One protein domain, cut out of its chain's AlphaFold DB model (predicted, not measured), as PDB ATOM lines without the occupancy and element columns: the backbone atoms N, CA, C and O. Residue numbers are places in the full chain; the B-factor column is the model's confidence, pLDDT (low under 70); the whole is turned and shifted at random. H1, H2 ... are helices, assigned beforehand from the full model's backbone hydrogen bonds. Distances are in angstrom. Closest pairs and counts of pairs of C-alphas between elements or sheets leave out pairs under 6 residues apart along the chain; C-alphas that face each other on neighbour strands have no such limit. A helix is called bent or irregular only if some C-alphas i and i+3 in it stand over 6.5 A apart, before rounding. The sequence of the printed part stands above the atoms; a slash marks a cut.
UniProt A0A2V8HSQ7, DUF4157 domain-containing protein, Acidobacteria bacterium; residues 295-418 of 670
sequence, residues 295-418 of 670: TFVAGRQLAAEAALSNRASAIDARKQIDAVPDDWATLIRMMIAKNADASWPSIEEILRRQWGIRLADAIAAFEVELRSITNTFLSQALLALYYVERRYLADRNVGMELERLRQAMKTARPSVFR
ATOM      1  N   THR A 295     200.760 233.738 251.391       74.81
ATOM      2  CA  THR A 295     199.554 233.054 250.894       74.81
ATOM      3  C   THR A 295     198.396 233.148 251.891       74.81
ATOM      4  O   THR A 295     197.252 233.382 251.495       74.81
ATOM      5  N   PHE A 296     198.679 233.024 253.191       80.19
ATOM      6  CA  PHE A 296     197.690 233.183 254.258       80.19
ATOM      7  C   PHE A 296     197.110 234.605 254.293       80.19
ATOM      8  O   PHE A 296     195.887 234.774 254.308       80.19
ATOM      9  N   VAL A 297     197.968 235.632 254.238       81.19
ATOM     10  CA  VAL A 297     197.545 237.040 254.184       81.19
ATOM     11  C   VAL A 297     196.738 237.334 252.916       81.19
ATOM     12  O   VAL A 297     195.657 237.915 253.016       81.19
ATOM     13  N   ALA A 298     197.196 236.884 251.744       74.00
ATOM     14  CA  ALA A 298     196.472 237.075 250.487       74.00
ATOM     15  C   ALA A 298     195.081 236.416 250.523       74.00
ATOM     16  O   ALA A 298     194.086 237.034 250.146       74.00
ATOM     17  N   GLY A 299     194.974 235.194 251.059       74.50
ATOM     18  CA  GLY A 299     193.691 234.515 251.262       74.50
ATOM     19  C   GLY A 299     192.751 235.262 252.219       74.50
ATOM     20  O   GLY A 299     191.550 235.350 251.960       74.50
ATOM     21  N   ARG A 300     193.292 235.851 253.296       81.81
ATOM     22  CA  ARG A 300     192.552 236.692 254.256       81.81
ATOM     23  C   ARG A 300     192.032 237.980 253.607       81.81
ATOM     24  O   ARG A 300     190.879 238.343 253.833       81.81
ATOM     25  N   GLN A 301     192.841 238.632 252.769       81.56
ATOM     26  CA  GLN A 301     192.449 239.832 252.020       81.56
ATOM     27  C   GLN A 301     191.357 239.528 250.986       81.56
ATOM     28  O   GLN A 301     190.302 240.158 251.023       81.56
ATOM     29  N   LEU A 302     191.544 238.504 250.146       76.38
ATOM     30  CA  LEU A 302     190.549 238.081 249.150       76.38
ATOM     31  C   LEU A 302     189.205 237.696 249.794       76.38
ATOM     32  O   LEU A 302     188.143 238.013 249.260       76.38
ATOM     33  N   ALA A 303     189.229 237.053 250.967       75.19
ATOM     34  CA  ALA A 303     188.015 236.748 251.725       75.19
ATOM     35  C   ALA A 303     187.308 238.014 252.251       75.19
ATOM     36  O   ALA A 303     186.076 238.080 252.227       75.19
ATOM     37  N   ALA A 304     188.062 239.025 252.695       76.50
ATOM     38  CA  ALA A 304     187.511 240.303 253.144       76.50
ATOM     39  C   ALA A 304     186.920 241.124 251.982       76.50
ATOM     40  O   ALA A 304     185.821 241.662 252.110       76.50
ATOM     41  N   GLU A 305     187.594 241.171 250.831       82.06
ATOM     42  CA  GLU A 305     187.094 241.818 249.610       82.06
ATOM     43  C   GLU A 305     185.810 241.150 249.098       82.06
ATOM     44  O   GLU A 305     184.826 241.836 248.806       82.06
ATOM     45  N   ALA A 306     185.772 239.813 249.070       79.56
ATOM     46  CA  ALA A 306     184.576 239.057 248.712       79.56
ATOM     47  C   ALA A 306     183.402 239.344 249.668       79.56
ATOM     48  O   ALA A 306     182.278 239.547 249.209       79.56
ATOM     49  N   ALA A 307     183.653 239.429 250.980       77.88
ATOM     50  CA  ALA A 307     182.630 239.777 251.967       77.88
ATOM     51  C   ALA A 307     182.116 241.221 251.804       77.88
ATOM     52  O   ALA A 307     180.910 241.456 251.869       77.88
ATOM     53  N   LEU A 308     182.997 242.191 251.533       86.56
ATOM     54  CA  LEU A 308     182.606 243.581 251.262       86.56
ATOM     55  C   LEU A 308     181.765 243.699 249.980       86.56
ATOM     56  O   LEU A 308     180.743 244.388 249.981       86.56
ATOM     57  N   SER A 309     182.153 242.992 248.915       86.12
ATOM     58  CA  SER A 309     181.416 242.934 247.645       86.12
ATOM     59  C   SER A 309     180.034 242.280 247.806       86.12
ATOM     60  O   SER A 309     179.020 242.808 247.336       86.12
ATOM     61  N   ASN A 310     179.958 241.183 248.566       86.75
ATOM     62  CA  ASN A 310     178.699 240.519 248.899       86.75
ATOM     63  C   ASN A 310     177.762 241.442 249.692       86.75
ATOM     64  O   ASN A 310     176.600 241.621 249.328       86.75
ATOM     65  N   ARG A 311     178.287 242.105 250.728       86.12
ATOM     66  CA  ARG A 311     177.524 243.043 251.556       86.12
ATOM     67  C   ARG A 311     177.044 244.262 250.769       86.12
ATOM     68  O   ARG A 311     175.924 244.720 250.995       86.12
ATOM     69  N   ALA A 312     177.841 244.768 249.827       88.75
ATOM     70  CA  ALA A 312     177.413 245.818 248.902       88.75
ATOM     71  C   ALA A 312     176.240 245.347 248.023       88.75
ATOM     72  O   ALA A 312     175.239 246.053 247.909       88.75
ATOM     73  N   SER A 313     176.325 244.124 247.490       85.44
ATOM     74  CA  SER A 313     175.271 243.493 246.682       85.44
ATOM     75  C   SER A 313     173.975 243.289 247.479       85.44
ATOM     76  O   SER A 313     172.895 243.615 246.996       85.44
ATOM     77  N   ALA A 314     174.071 242.839 248.735       82.94
ATOM     78  CA  ALA A 314     172.926 242.689 249.636       82.94
ATOM     79  C   ALA A 314     172.268 244.038 249.998       82.94
ATOM     80  O   ALA A 314     171.041 244.137 250.069       82.94
ATOM     81  N   ILE A 315     173.067 245.095 250.196       87.81
ATOM     82  CA  ILE A 315     172.563 246.458 250.431       87.81
ATOM     83  C   ILE A 315     171.858 247.006 249.185       87.81
ATOM     84  O   ILE A 315     170.822 247.656 249.322       87.81
ATOM     85  N   ASP A 316     172.384 246.759 247.983       87.75
ATOM     86  CA  ASP A 316     171.759 247.245 246.753       87.75
ATOM     87  C   ASP A 316     170.473 246.485 246.415       87.75
ATOM     88  O   ASP A 316     169.435 247.108 246.207       87.75
ATOM     89  N   ALA A 317     170.485 245.153 246.510       83.56
ATOM     90  CA  ALA A 317     169.284 244.329 246.387       83.56
ATOM     91  C   ALA A 317     168.176 244.782 247.355       83.56
ATOM     92  O   ALA A 317     167.014 244.894 246.963       83.56
ATOM     93  N   ARG A 318     168.534 245.130 248.602       86.44
ATOM     94  CA  ARG A 318     167.586 245.739 249.539       86.44
ATOM     95  C   ARG A 318     167.060 247.086 249.032       86.44
ATOM     96  O   ARG A 318     165.852 247.278 249.070       86.44
ATOM     97  N   LYS A 319     167.910 248.013 248.572       88.19
ATOM     98  CA  LYS A 319     167.455 249.319 248.043       88.19
ATOM     99  C   LYS A 319     166.489 249.162 246.869       88.19
ATOM    100  O   LYS A 319     165.530 249.916 246.784       88.19
ATOM    101  N   GLN A 320     166.739 248.199 245.982       85.81
ATOM    102  CA  GLN A 320     165.857 247.908 244.854       85.81
ATOM    103  C   GLN A 320     164.480 247.413 245.335       85.81
ATOM    104  O   GLN A 320     163.457 247.863 244.825       85.81
ATOM    105  N   ILE A 321     164.441 246.547 246.355       84.50
ATOM    106  CA  ILE A 321     163.197 246.064 246.981       84.50
ATOM    107  C   ILE A 321     162.470 247.191 247.739       84.50
ATOM    108  O   ILE A 321     161.266 247.357 247.563       84.50
ATOM    109  N   ASP A 322     163.194 247.998 248.521       85.62
ATOM    110  CA  ASP A 322     162.674 249.169 249.249       85.62
ATOM    111  C   ASP A 322     162.175 250.284 248.285       85.62
ATOM    112  O   ASP A 322     161.495 251.211 248.720       85.62
ATOM    113  N   ALA A 323     162.479 250.197 246.979       87.31
ATOM    114  CA  ALA A 323     162.009 251.102 245.922       87.31
ATOM    115  C   ALA A 323     160.795 250.578 245.118       87.31
ATOM    116  O   ALA A 323     160.321 251.263 244.207       87.31
ATOM    117  N   VAL A 324     160.265 249.388 245.431       87.88
ATOM    118  CA  VAL A 324     159.017 248.886 244.827       87.88
ATOM    119  C   VAL A 324     157.822 249.670 245.405       87.88
ATOM    120  O   VAL A 324     157.673 249.698 246.626       87.88
ATOM    121  N   PRO A 325     156.940 250.278 244.582       92.12
ATOM    122  CA  PRO A 325     155.808 251.072 245.072       92.12
ATOM    123  C   PRO A 325     154.854 250.288 245.986       92.12
ATOM    124  O   PRO A 325     154.574 249.112 245.733       92.12
ATOM    125  N   ASP A 326     154.289 250.957 246.996       90.06
ATOM    126  CA  ASP A 326     153.441 250.335 248.029       90.06
ATOM    127  C   ASP A 326     152.236 249.555 247.476       90.06
ATOM    128  O   ASP A 326     151.888 248.501 248.017       90.06
ATOM    129  N   ASP A 327     151.631 250.007 246.372       90.69
ATOM    130  CA  ASP A 327     150.540 249.296 245.688       90.69
ATOM    131  C   ASP A 327     150.989 247.901 245.216       90.69
ATOM    132  O   ASP A 327     150.318 246.890 245.443       90.69
ATOM    133  N   TRP A 328     152.178 247.825 244.613       88.06
ATOM    134  CA  TRP A 328     152.773 246.579 244.135       88.06
ATOM    135  C   TRP A 328     153.296 245.718 245.281       88.06
ATOM    136  O   TRP A 328     153.082 244.505 245.270       88.06
ATOM    137  N   ALA A 329     153.892 246.321 246.313       84.25
ATOM    138  CA  ALA A 329     154.254 245.605 247.535       84.25
ATOM    139  C   ALA A 329     153.014 244.982 248.211       84.25
ATOM    140  O   ALA A 329     153.074 243.859 248.717       84.25
ATOM    141  N   THR A 330     151.867 245.665 248.168       89.44
ATOM    142  CA  THR A 330     150.581 245.178 248.690       89.44
ATOM    143  C   THR A 330     150.018 244.030 247.847       89.44
ATOM    144  O   THR A 330     149.629 243.002 248.408       89.44
ATOM    145  N   LEU A 331     150.054 244.135 246.513       87.56
ATOM    146  CA  LEU A 331     149.677 243.039 245.609       87.56
ATOM    147  C   LEU A 331     150.558 241.795 245.807       87.56
ATOM    148  O   LEU A 331     150.035 240.687 245.937       87.56
ATOM    149  N   ILE A 332     151.880 241.965 245.914       85.44
ATOM    150  CA  ILE A 332     152.832 240.871 246.167       85.44
ATOM    151  C   ILE A 332     152.536 240.198 247.518       85.44
ATOM    152  O   ILE A 332     152.448 238.970 247.585       85.44
ATOM    153  N   ARG A 333     152.286 240.975 248.585       87.75
ATOM    154  CA  ARG A 333     151.861 240.440 249.896       87.75
ATOM    155  C   ARG A 333     150.557 239.637 249.793       87.75
ATOM    156  O   ARG A 333     150.480 238.553 250.370       87.75
ATOM    157  N   MET A 334     149.562 240.108 249.035       90.56
ATOM    158  CA  MET A 334     148.318 239.361 248.790       90.56
ATOM    159  C   MET A 334     148.548 238.048 248.029       90.56
ATOM    160  O   MET A 334     147.929 237.039 248.366       90.56
ATOM    161  N   MET A 335     149.429 238.034 247.025       86.81
ATOM    162  CA  MET A 335     149.770 236.818 246.275       86.81
ATOM    163  C   MET A 335     150.429 235.768 247.184       86.81
ATOM    164  O   MET A 335     149.957 234.630 247.250       86.81
ATOM    165  N   ILE A 336     151.438 236.174 247.966       87.56
ATOM    166  CA  ILE A 336     152.128 235.310 248.940       87.56
ATOM    167  C   ILE A 336     151.142 234.754 249.978       87.56
ATOM    168  O   ILE A 336     151.117 233.549 250.218       87.56
ATOM    169  N   ALA A 337     150.287 235.607 250.553       90.25
ATOM    170  CA  ALA A 337     149.303 235.202 251.559       90.25
ATOM    171  C   ALA A 337     148.219 234.250 251.015       90.25
ATOM    172  O   ALA A 337     147.644 233.475 251.778       90.25
ATOM    173  N   LYS A 338     147.930 234.298 249.706       90.00
ATOM    174  CA  LYS A 338     146.934 233.438 249.054       90.00
ATOM    175  C   LYS A 338     147.490 232.053 248.713       90.00
ATOM    176  O   LYS A 338     146.803 231.061 248.946       90.00
ATOM    177  N   ASN A 339     148.690 231.991 248.135       88.75
ATOM    178  CA  ASN A 339     149.465 230.764 247.917       88.75
ATOM    179  C   ASN A 339     150.901 231.144 247.511       88.75
ATOM    180  O   ASN A 339     151.124 231.503 246.352       88.75
ATOM    181  N   ALA A 340     151.856 231.067 248.439       78.88
ATOM    182  CA  ALA A 340     153.251 231.432 248.189       78.88
ATOM    183  C   ALA A 340     153.884 230.584 247.072       78.88
ATOM    184  O   ALA A 340     154.303 231.140 246.055       78.88
ATOM    185  N   ASP A 341     153.867 229.256 247.219       81.75
ATOM    186  CA  ASP A 341     154.518 228.300 246.312       81.75
ATOM    187  C   ASP A 341     154.055 228.458 244.855       81.75
ATOM    188  O   ASP A 341     154.862 228.428 243.927       81.75
ATOM    189  N   ALA A 342     152.750 228.662 244.641       85.19
ATOM    190  CA  ALA A 342     152.183 228.839 243.303       85.19
ATOM    191  C   ALA A 342     152.350 230.263 242.740       85.19
ATOM    192  O   ALA A 342     152.263 230.447 241.527       85.19
ATOM    193  N   SER A 343     152.565 231.269 243.595       88.19
ATOM    194  CA  SER A 343     152.709 232.671 243.173       88.19
ATOM    195  C   SER A 343     154.153 233.069 242.878       88.19
ATOM    196  O   SER A 343     154.376 234.013 242.121       88.19
ATOM    197  N   TRP A 344     155.131 232.373 243.466       83.69
ATOM    198  CA  TRP A 344     156.543 232.763 243.428       83.69
ATOM    199  C   TRP A 344     157.106 232.992 242.012       83.69
ATOM    200  O   TRP A 344     157.671 234.064 241.794       83.69
ATOM    201  N   PRO A 345     156.871 232.115 241.008       89.00
ATOM    202  CA  PRO A 345     157.386 232.335 239.651       89.00
ATOM    203  C   PRO A 345     156.790 233.577 238.970       89.00
ATOM    204  O   PRO A 345     157.444 234.222 238.154       89.00
ATOM    205  N   SER A 346     155.544 233.935 239.303       88.12
ATOM    206  CA  SER A 346     154.901 235.152 238.795       88.12
ATOM    207  C   SER A 346     155.433 236.408 239.483       88.12
ATOM    208  O   SER A 346     155.612 237.424 238.819       88.12
ATOM    209  N   ILE A 347     155.708 236.343 240.790       86.19
ATOM    210  CA  ILE A 347     156.304 237.450 241.553       86.19
ATOM    211  C   ILE A 347     157.729 237.723 241.058       86.19
ATOM    212  O   ILE A 347     158.064 238.875 240.795       86.19
ATOM    213  N   GLU A 348     158.540 236.681 240.864       86.62
ATOM    214  CA  GLU A 348     159.899 236.811 240.334       86.62
ATOM    215  C   GLU A 348     159.906 237.415 238.923       86.62
ATOM    216  O   GLU A 348     160.668 238.343 238.660       86.62
ATOM    217  N   GLU A 349     159.013 236.978 238.027       89.25
ATOM    218  CA  GLU A 349     158.936 237.542 236.672       89.25
ATOM    219  C   GLU A 349     158.428 238.997 236.653       89.25
ATOM    220  O   GLU A 349     158.898 239.800 235.845       89.25
ATOM    221  N   ILE A 350     157.517 239.373 237.561       87.25
ATOM    222  CA  ILE A 350     157.078 240.767 237.742       87.25
ATOM    223  C   ILE A 350     158.247 241.637 238.224       87.25
ATOM    224  O   ILE A 350     158.549 242.654 237.599       87.25
ATOM    225  N   LEU A 351     158.942 241.218 239.288       86.75
ATOM    226  CA  LEU A 351     160.093 241.933 239.849       86.75
ATOM    227  C   LEU A 351     161.219 242.100 238.815       86.75
ATOM    228  O   LEU A 351     161.745 243.203 238.635       86.75
ATOM    229  N   ARG A 352     161.513 241.031 238.064       90.00
ATOM    230  CA  ARG A 352     162.526 241.002 237.006       90.00
ATOM    231  C   ARG A 352     162.182 241.908 235.826       90.00
ATOM    232  O   ARG A 352     163.061 242.618 235.347       90.00
ATOM    233  N   ARG A 353     160.936 241.901 235.335       89.69
ATOM    234  CA  ARG A 353     160.538 242.714 234.167       89.69
ATOM    235  C   ARG A 353     160.338 244.189 234.488       89.69
ATOM    236  O   ARG A 353     160.686 245.025 233.661       89.69
ATOM    237  N   GLN A 354     159.744 244.499 235.638       88.38
ATOM    238  CA  GLN A 354     159.254 245.846 235.938       88.38
ATOM    239  C   GLN A 354     160.274 246.703 236.709       88.38
ATOM    240  O   GLN A 354     160.259 247.923 236.560       88.38
ATOM    241  N   TRP A 355     161.181 246.083 237.477       86.88
ATOM    242  CA  TRP A 355     162.242 246.779 238.230       86.88
ATOM    243  C   TRP A 355     163.656 246.212 237.998       86.88
ATOM    244  O   TRP A 355     164.608 246.699 238.598       86.88
ATOM    245  N   GLY A 356     163.821 245.193 237.146       86.50
ATOM    246  CA  GLY A 356     165.121 244.549 236.895       86.50
ATOM    247  C   GLY A 356     165.604 243.612 238.012       86.50
ATOM    248  O   GLY A 356     166.679 243.025 237.896       86.50
ATOM    249  N   ILE A 357     164.818 243.443 239.079       86.25
ATOM    250  CA  ILE A 357     165.239 242.779 240.317       86.25
ATOM    251  C   ILE A 357     165.329 241.269 240.095       86.25
ATOM    252  O   ILE A 357     164.316 240.588 239.917       86.25
ATOM    253  N   ARG A 358     166.549 240.722 240.148       86.56
ATOM    254  CA  ARG A 358     166.795 239.274 240.127       86.56
ATOM    255  C   ARG A 358     166.797 238.745 241.556       86.56
ATOM    256  O   ARG A 358     167.778 238.881 242.282       86.56
ATOM    257  N   LEU A 359     165.686 238.139 241.966       82.56
ATOM    258  CA  LEU A 359     165.499 237.699 243.349       82.56
ATOM    259  C   LEU A 359     166.484 236.586 243.755       82.56
ATOM    260  O   LEU A 359     166.904 236.543 244.909       82.56
ATOM    261  N   ALA A 360     166.925 235.759 242.801       82.31
ATOM    262  CA  ALA A 360     168.009 234.796 242.990       82.31
ATOM    263  C   ALA A 360     169.331 235.441 243.464       82.31
ATOM    264  O   ALA A 360     169.954 234.916 244.385       82.31
ATOM    265  N   ASP A 361     169.730 236.594 242.911       82.69
ATOM    266  CA  ASP A 361     170.952 237.308 243.319       82.69
ATOM    267  C   ASP A 361     170.834 237.812 244.765       82.69
ATOM    268  O   ASP A 361     171.754 237.668 245.571       82.69
ATOM    269  N   ALA A 362     169.669 238.376 245.105       81.12
ATOM    270  CA  ALA A 362     169.366 238.883 246.440       81.12
ATOM    271  C   ALA A 362     169.380 237.762 247.494       81.12
ATOM    272  O   ALA A 362     169.933 237.934 248.581       81.12
ATOM    273  N   ILE A 363     168.812 236.598 247.153       83.81
ATOM    274  CA  ILE A 363     168.839 235.393 247.989       83.81
ATOM    275  C   ILE A 363     170.276 234.885 248.142       83.81
ATOM    276  O   ILE A 363     170.697 234.633 249.267       83.81
ATOM    277  N   ALA A 364     171.049 234.784 247.056       81.38
ATOM    278  CA  ALA A 364     172.435 234.319 247.105       81.38
ATOM    279  C   ALA A 364     173.311 235.212 248.000       81.38
ATOM    280  O   ALA A 364     174.008 234.704 248.881       81.38
ATOM    281  N   ALA A 365     173.217 236.538 247.846       80.62
ATOM    282  CA  ALA A 365     173.953 237.483 248.682       80.62
ATOM    283  C   ALA A 365     173.557 237.375 250.168       80.62
ATOM    284  O   ALA A 365     174.418 237.388 251.052       80.62
ATOM    285  N   PHE A 366     172.264 237.200 250.459       83.88
ATOM    286  CA  PHE A 366     171.767 237.021 251.824       83.88
ATOM    287  C   PHE A 366     172.171 235.669 252.440       83.88
ATOM    288  O   PHE A 366     172.535 235.616 253.615       83.88
ATOM    289  N   GLU A 367     172.183 234.580 251.665       82.75
ATOM    290  CA  GLU A 367     172.678 233.280 252.133       82.75
ATOM    291  C   GLU A 367     174.175 233.310 252.463       82.75
ATOM    292  O   GLU A 367     174.596 232.651 253.418       82.75
ATOM    293  N   VAL A 368     174.978 234.092 251.735       79.69
ATOM    294  CA  VAL A 368     176.394 234.310 252.067       79.69
ATOM    295  C   VAL A 368     176.546 235.074 253.387       79.69
ATOM    296  O   VAL A 368     177.335 234.640 254.224       79.69
ATOM    297  N   GLU A 369     175.757 236.126 253.643       80.50
ATOM    298  CA  GLU A 369     175.771 236.832 254.941       80.50
ATOM    299  C   GLU A 369     175.350 235.910 256.102       80.50
ATOM    300  O   GLU A 369     176.059 235.818 257.106       80.50
ATOM    301  N   LEU A 370     174.253 235.153 255.963       79.44
ATOM    302  CA  LEU A 370     173.810 234.187 256.983       79.44
ATOM    303  C   LEU A 370     174.869 233.108 257.269       79.44
ATOM    304  O   LEU A 370     175.101 232.738 258.426       79.44
ATOM    305  N   ARG A 371     175.532 232.612 256.218       74.56
ATOM    306  CA  ARG A 371     176.620 231.629 256.313       74.56
ATOM    307  C   ARG A 371     177.855 232.245 256.978       74.56
ATOM    308  O   ARG A 371     178.499 231.571 257.774       74.56
ATOM    309  N   SER A 372     178.141 233.521 256.712       73.31
ATOM    310  CA  SER A 372     179.211 234.292 257.357       73.31
ATOM    311  C   SER A 372     178.973 234.430 258.863       73.31
ATOM    312  O   SER A 372     179.792 233.965 259.651       73.31
ATOM    313  N   ILE A 373     177.796 234.925 259.268       73.12
ATOM    314  CA  ILE A 373     177.377 235.050 260.678       73.12
ATOM    315  C   ILE A 373     177.474 233.700 261.406       73.12
ATOM    316  O   ILE A 373     178.031 233.607 262.501       73.12
ATOM    317  N   THR A 374     176.978 232.628 260.781       73.50
ATOM    318  CA  THR A 374     177.036 231.269 261.345       73.50
ATOM    319  C   THR A 374     178.480 230.778 261.506       73.50
ATOM    320  O   THR A 374     178.813 230.176 262.527       73.50
ATOM    321  N   ASN A 375     179.357 231.072 260.541       69.75
ATOM    322  CA  ASN A 375     180.781 230.761 260.642       69.75
ATOM    323  C   ASN A 375     181.469 231.577 261.747       69.75
ATOM    324  O   ASN A 375     182.301 231.013 262.447       69.75
ATOM    325  N   THR A 376     181.106 232.846 261.971       73.94
ATOM    326  CA  THR A 376     181.641 233.649 263.087       73.94
ATOM    327  C   THR A 376     181.295 233.033 264.442       73.94
ATOM    328  O   THR A 376     182.190 232.836 265.263       73.94
ATOM    329  N   PHE A 377     180.029 232.660 264.670       70.81
ATOM    330  CA  PHE A 377     179.626 231.983 265.910       70.81
ATOM    331  C   PHE A 377     180.321 230.626 266.086       70.81
ATOM    332  O   PHE A 377     180.772 230.304 267.187       70.81
ATOM    333  N   LEU A 378     180.460 229.842 265.010       70.88
ATOM    334  CA  LEU A 378     181.187 228.574 265.055       70.88
ATOM    335  C   LEU A 378     182.676 228.790 265.367       70.88
ATOM    336  O   LEU A 378     183.222 228.084 266.208       70.88
ATOM    337  N   SER A 379     183.329 229.786 264.762       70.88
ATOM    338  CA  SER A 379     184.715 230.158 265.066       70.88
ATOM    339  C   SER A 379     184.894 230.585 266.522       70.88
ATOM    340  O   SER A 379     185.840 230.140 267.163       70.88
ATOM    341  N   GLN A 380     183.975 231.369 267.091       72.75
ATOM    342  CA  GLN A 380     184.020 231.729 268.514       72.75
ATOM    343  C   GLN A 380     183.877 230.501 269.429       72.75
ATOM    344  O   GLN A 380     184.594 230.391 270.422       72.75
ATOM    345  N   ALA A 381     183.011 229.544 269.079       71.50
ATOM    346  CA  ALA A 381     182.863 228.292 269.825       71.50
ATOM    347  C   ALA A 381     184.098 227.373 269.709       71.50
ATOM    348  O   ALA A 381     184.500 226.762 270.699       71.50
ATOM    349  N   LEU A 382     184.735 227.314 268.534       71.88
ATOM    350  CA  LEU A 382     185.982 226.572 268.301       71.88
ATOM    351  C   LEU A 382     187.165 227.189 269.060       71.88
ATOM    352  O   LEU A 382     187.946 226.459 269.662       71.88
ATOM    353  N   LEU A 383     187.264 228.521 269.098       72.38
ATOM    354  CA  LEU A 383     188.281 229.243 269.868       72.38
ATOM    355  C   LEU A 383     188.098 229.029 271.379       72.38
ATOM    356  O   LEU A 383     189.061 228.761 272.097       72.38
ATOM    357  N   ALA A 384     186.852 229.082 271.863       72.50
ATOM    358  CA  ALA A 384     186.528 228.765 273.251       72.50
ATOM    359  C   ALA A 384     186.873 227.307 273.603       72.50
ATOM    360  O   ALA A 384     187.444 227.062 274.664       72.50
ATOM    361  N   LEU A 385     186.589 226.350 272.707       69.94
ATOM    362  CA  LEU A 385     186.999 224.954 272.875       69.94
ATOM    363  C   LEU A 385     188.529 224.837 272.949       69.94
ATOM    364  O   LEU A 385     189.034 224.290 273.922       69.94
ATOM    365  N   TYR A 386     189.261 225.406 271.985       71.44
ATOM    366  CA  TYR A 386     190.728 225.399 271.948       71.44
ATOM    367  C   TYR A 386     191.341 225.936 273.248       71.44
ATOM    368  O   TYR A 386     192.212 225.292 273.834       71.44
ATOM    369  N   TYR A 387     190.856 227.074 273.759       73.00
ATOM    370  CA  TYR A 387     191.345 227.621 275.025       73.00
ATOM    371  C   TYR A 387     190.960 226.784 276.247       73.00
ATOM    372  O   TYR A 387     191.751 226.714 277.189       73.00
ATOM    373  N   VAL A 388     189.797 226.121 276.256       70.69
ATOM    374  CA  VAL A 388     189.456 225.163 277.319       70.69
ATOM    375  C   VAL A 388     190.389 223.952 277.264       70.69
ATOM    376  O   VAL A 388     190.948 223.584 278.292       70.69
ATOM    377  N   GLU A 389     190.630 223.376 276.086       67.75
ATOM    378  CA  GLU A 389     191.541 222.239 275.914       67.75
ATOM    379  C   GLU A 389     192.962 222.598 276.346       67.75
ATOM    380  O   GLU A 389     193.507 221.988 277.268       67.75
ATOM    381  N   ARG A 390     193.529 223.655 275.763       68.38
ATOM    382  CA  ARG A 390     194.916 224.069 275.993       68.38
ATOM    383  C   ARG A 390     195.186 224.556 277.423       68.38
ATOM    384  O   ARG A 390     196.316 224.444 277.891       68.38
ATOM    385  N   ARG A 391     194.175 225.081 278.132       64.50
ATOM    386  CA  ARG A 391     194.319 225.575 279.516       64.50
ATOM    387  C   ARG A 391     193.935 224.557 280.588       64.50
ATOM    388  O   ARG A 391     194.508 224.616 281.670       64.50
ATOM    389  N   TYR A 392     192.985 223.661 280.318       55.56
ATOM    390  CA  TYR A 392     192.441 222.753 281.333       55.56
ATOM    391  C   TYR A 392     192.765 221.272 281.120       55.56
ATOM    392  O   TYR A 392     192.619 220.532 282.079       55.56
ATOM    393  N   LEU A 393     193.252 220.806 279.961       50.75
ATOM    394  CA  LEU A 393     193.703 219.404 279.830       50.75
ATOM    395  C   LEU A 393     195.065 219.121 280.489       50.75
ATOM    396  O   LEU A 393     195.461 217.960 280.593       50.75
ATOM    397  N   ALA A 394     195.749 220.152 280.996       50.91
ATOM    398  CA  ALA A 394     196.873 219.984 281.918       50.91
ATOM    399  C   ALA A 394     196.434 219.354 283.260       50.91
ATOM    400  O   ALA A 394     197.170 218.544 283.823       50.91
ATOM    401  N   ASP A 395     195.217 219.661 283.730       45.56
ATOM    402  CA  ASP A 395     194.600 219.074 284.925       45.56
ATOM    403  C   ASP A 395     193.502 218.075 284.524       45.56
ATOM    404  O   ASP A 395     192.540 218.401 283.834       45.56
ATOM    405  N   ARG A 396     193.604 216.823 284.980       48.09
ATOM    406  CA  ARG A 396     192.898 215.655 284.396       48.09
ATOM    407  C   ARG A 396     191.354 215.600 284.534       48.09
ATOM    408  O   ARG A 396     190.781 214.528 284.359       48.09
ATOM    409  N   ASN A 397     190.659 216.697 284.842       50.59
ATOM    410  CA  ASN A 397     189.276 216.689 285.349       50.59
ATOM    411  C   ASN A 397     188.166 217.229 284.414       50.59
ATOM    412  O   ASN A 397     187.000 217.186 284.799       50.59
ATOM    413  N   VAL A 398     188.463 217.727 283.204       53.62
ATOM    414  CA  VAL A 398     187.459 218.436 282.356       53.62
ATOM    415  C   VAL A 398     186.826 217.570 281.241       53.62
ATOM    416  O   VAL A 398     185.926 218.012 280.526       53.62
ATOM    417  N   GLY A 399     187.212 216.295 281.123       58.69
ATOM    418  CA  GLY A 399     186.889 215.439 279.968       58.69
ATOM    419  C   GLY A 399     185.404 215.312 279.570       58.69
ATOM    420  O   GLY A 399     185.103 215.315 278.378       58.69
ATOM    421  N   MET A 400     184.459 215.228 280.518       61.53
ATOM    422  CA  MET A 400     183.041 215.000 280.170       61.53
ATOM    423  C   MET A 400     182.329 216.220 279.574       61.53
ATOM    424  O   MET A 400     181.572 216.065 278.617       61.53
ATOM    425  N   GLU A 401     182.542 217.424 280.111       63.28
ATOM    426  CA  GLU A 401     181.920 218.631 279.540       63.28
ATOM    427  C   GLU A 401     182.594 219.025 278.220       63.28
ATOM    428  O   GLU A 401     181.927 219.496 277.296       63.28
ATOM    429  N   LEU A 402     183.893 218.730 278.088       61.56
ATOM    430  CA  LEU A 402     184.627 218.891 276.841       61.56
ATOM    431  C   LEU A 402     184.051 218.022 275.714       61.56
ATOM    432  O   LEU A 402     183.736 218.535 274.641       61.56
ATOM    433  N   GLU A 403     183.860 216.718 275.946       67.62
ATOM    434  CA  GLU A 403     183.348 215.832 274.894       67.62
ATOM    435  C   GLU A 403     181.872 216.115 274.566       67.62
ATOM    436  O   GLU A 403     181.460 215.984 273.412       67.62
ATOM    437  N   ARG A 404     181.078 216.626 275.522       68.94
ATOM    438  CA  ARG A 404     179.740 217.178 275.233       68.94
ATOM    439  C   ARG A 404     179.803 218.390 274.302       68.94
ATOM    440  O   ARG A 404     179.020 218.452 273.356       68.94
ATOM    441  N   LEU A 405     180.725 219.330 274.532       66.06
ATOM    442  CA  LEU A 405     180.896 220.513 273.679       66.06
ATOM    443  C   LEU A 405     181.383 220.130 272.270       66.06
ATOM    444  O   LEU A 405     180.820 220.592 271.275       66.06
ATOM    445  N   ARG A 406     182.347 219.206 272.174       67.94
ATOM    446  CA  ARG A 406     182.787 218.602 270.905       67.94
ATOM    447  C   ARG A 406     181.626 217.932 270.166       67.94
ATOM    448  O   ARG A 406     181.437 218.183 268.978       67.94
ATOM    449  N   GLN A 407     180.808 217.133 270.852       73.69
ATOM    450  CA  GLN A 407     179.658 216.452 270.247       73.69
ATOM    451  C   GLN A 407     178.543 217.424 269.816       73.69
ATOM    452  O   GLN A 407     177.901 217.210 268.782       73.69
ATOM    453  N   ALA A 408     178.343 218.526 270.546       69.62
ATOM    454  CA  ALA A 408     177.438 219.604 270.149       69.62
ATOM    455  C   ALA A 408     177.920 220.313 268.869       69.62
ATOM    456  O   ALA A 408     177.136 220.521 267.943       69.62
ATOM    457  N   MET A 409     179.220 220.605 268.743       65.81
ATOM    458  CA  MET A 409     179.766 221.172 267.502       65.81
ATOM    459  C   MET A 409     179.743 220.170 266.335       65.81
ATOM    460  O   MET A 409     179.326 220.539 265.234       65.81
ATOM    461  N   LYS A 410     180.061 218.888 266.573       65.94
ATOM    462  CA  LYS A 410     179.920 217.793 265.588       65.94
ATOM    463  C   LYS A 410     178.481 217.628 265.074       65.94
ATOM    464  O   LYS A 410     178.301 217.188 263.943       65.94
ATOM    465  N   THR A 411     177.458 217.995 265.854       65.50
ATOM    466  CA  THR A 411     176.048 217.976 265.410       65.50
ATOM    467  C   THR A 411     175.585 219.288 264.775       65.50
ATOM    468  O   THR A 411     174.788 219.245 263.838       65.50
ATOM    469  N   ALA A 412     176.117 220.444 265.182       58.97
ATOM    470  CA  ALA A 412     175.828 221.722 264.529       58.97
ATOM    471  C   ALA A 412     176.392 221.796 263.094       58.97
ATOM    472  O   ALA A 412     175.701 222.245 262.176       58.97
ATOM    473  N   ARG A 413     177.628 221.325 262.883       54.78
ATOM    474  CA  ARG A 413     178.407 221.533 261.648       54.78
ATOM    475  C   ARG A 413     177.804 220.917 260.369       54.78
ATOM    476  O   ARG A 413     177.757 221.630 259.364       54.78
ATOM    477  N   PRO A 414     177.281 219.670 260.354       47.03
ATOM    478  CA  PRO A 414     176.674 219.083 259.154       47.03
ATOM    479  C   PRO A 414     175.483 219.890 258.620       47.03
ATOM    480  O   PRO A 414     175.289 219.970 257.409       47.03
ATOM    481  N   SER A 415     174.727 220.539 259.511       42.12
ATOM    482  CA  SER A 415     173.601 221.429 259.177       42.12
ATOM    483  C   SER A 415     174.013 222.625 258.315       42.12
ATOM    484  O   SER A 415     173.210 223.115 257.529       42.12
ATOM    485  N   VAL A 416     175.255 223.097 258.472       42.31
ATOM    486  CA  VAL A 416     175.801 224.280 257.788       42.31
ATOM    487  C   VAL A 416     176.503 223.894 256.482       42.31
ATOM    488  O   VAL A 416     176.476 224.651 255.515       42.31
ATOM    489  N   PHE A 417     177.119 222.708 256.433       36.53
ATOM    490  CA  PHE A 417     177.951 222.287 255.302       36.53
ATOM    491  C   PHE A 417     177.239 221.445 254.235       36.53
ATOM    492  O   PHE A 417     177.731 221.425 253.111       36.53
ATOM    493  N   ARG A 418     176.097 220.795 254.521       36.44
ATOM    494  CA  ARG A 418     175.461 219.831 253.590       36.44
ATOM    495  C   ARG A 418     175.177 220.399 252.187       36.44
ATOM    496  O   ARG A 418     175.503 219.739 251.206       36.44
TER     497      ARG A 418
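AT A GLANCE: This is residues 295 to 418 of the 670 residues of the protein "DUF4157 domain-containing protein" of Acidobacteria bacterium (UniProt A0A2V8HSQ7). What shape? H3 makes the long axis; H4 folds back beside it, H2 sits folded at its start, and H1 slants away, residues 295 to 306 sticking out. What builds it? The 124 printed residues, all helix by class, have four named helices. The extended whole spans 66 by 38 by 23 A, with radius of gyration of the C-alphas 21.7 A.

HOW THE PARTS SIT: What touches? H1, residues 295 to 322, touches H3, residues 359 to 392; C-alphas 314 and 365 are closest, 5.4 A. H4, residues 399 to 417, forms a hairpin with H3. What bends? H2, residues 326 to 355, one helix by hydrogen bonds, is bent, C-alphas 338 and 341 being 9.6 A apart; arm H2b is irregular, C-alphas 342 and 345 being 7.3 A apart. In H1 and H3 every O i to N i+4 pair is within hydrogen-bond range.

IN THESE COORDINATES: Start? C-alpha 295 is at (199.554, 233.054, 250.894). H4's end? C-alpha 417 is at (177.951, 222.287, 255.302).

THE WHOLE: Any cut? The printed part has no cut. Low confidence? The pLDDT is under 70 in 31 residues, among them residues 389 to 406 and 408 to 418.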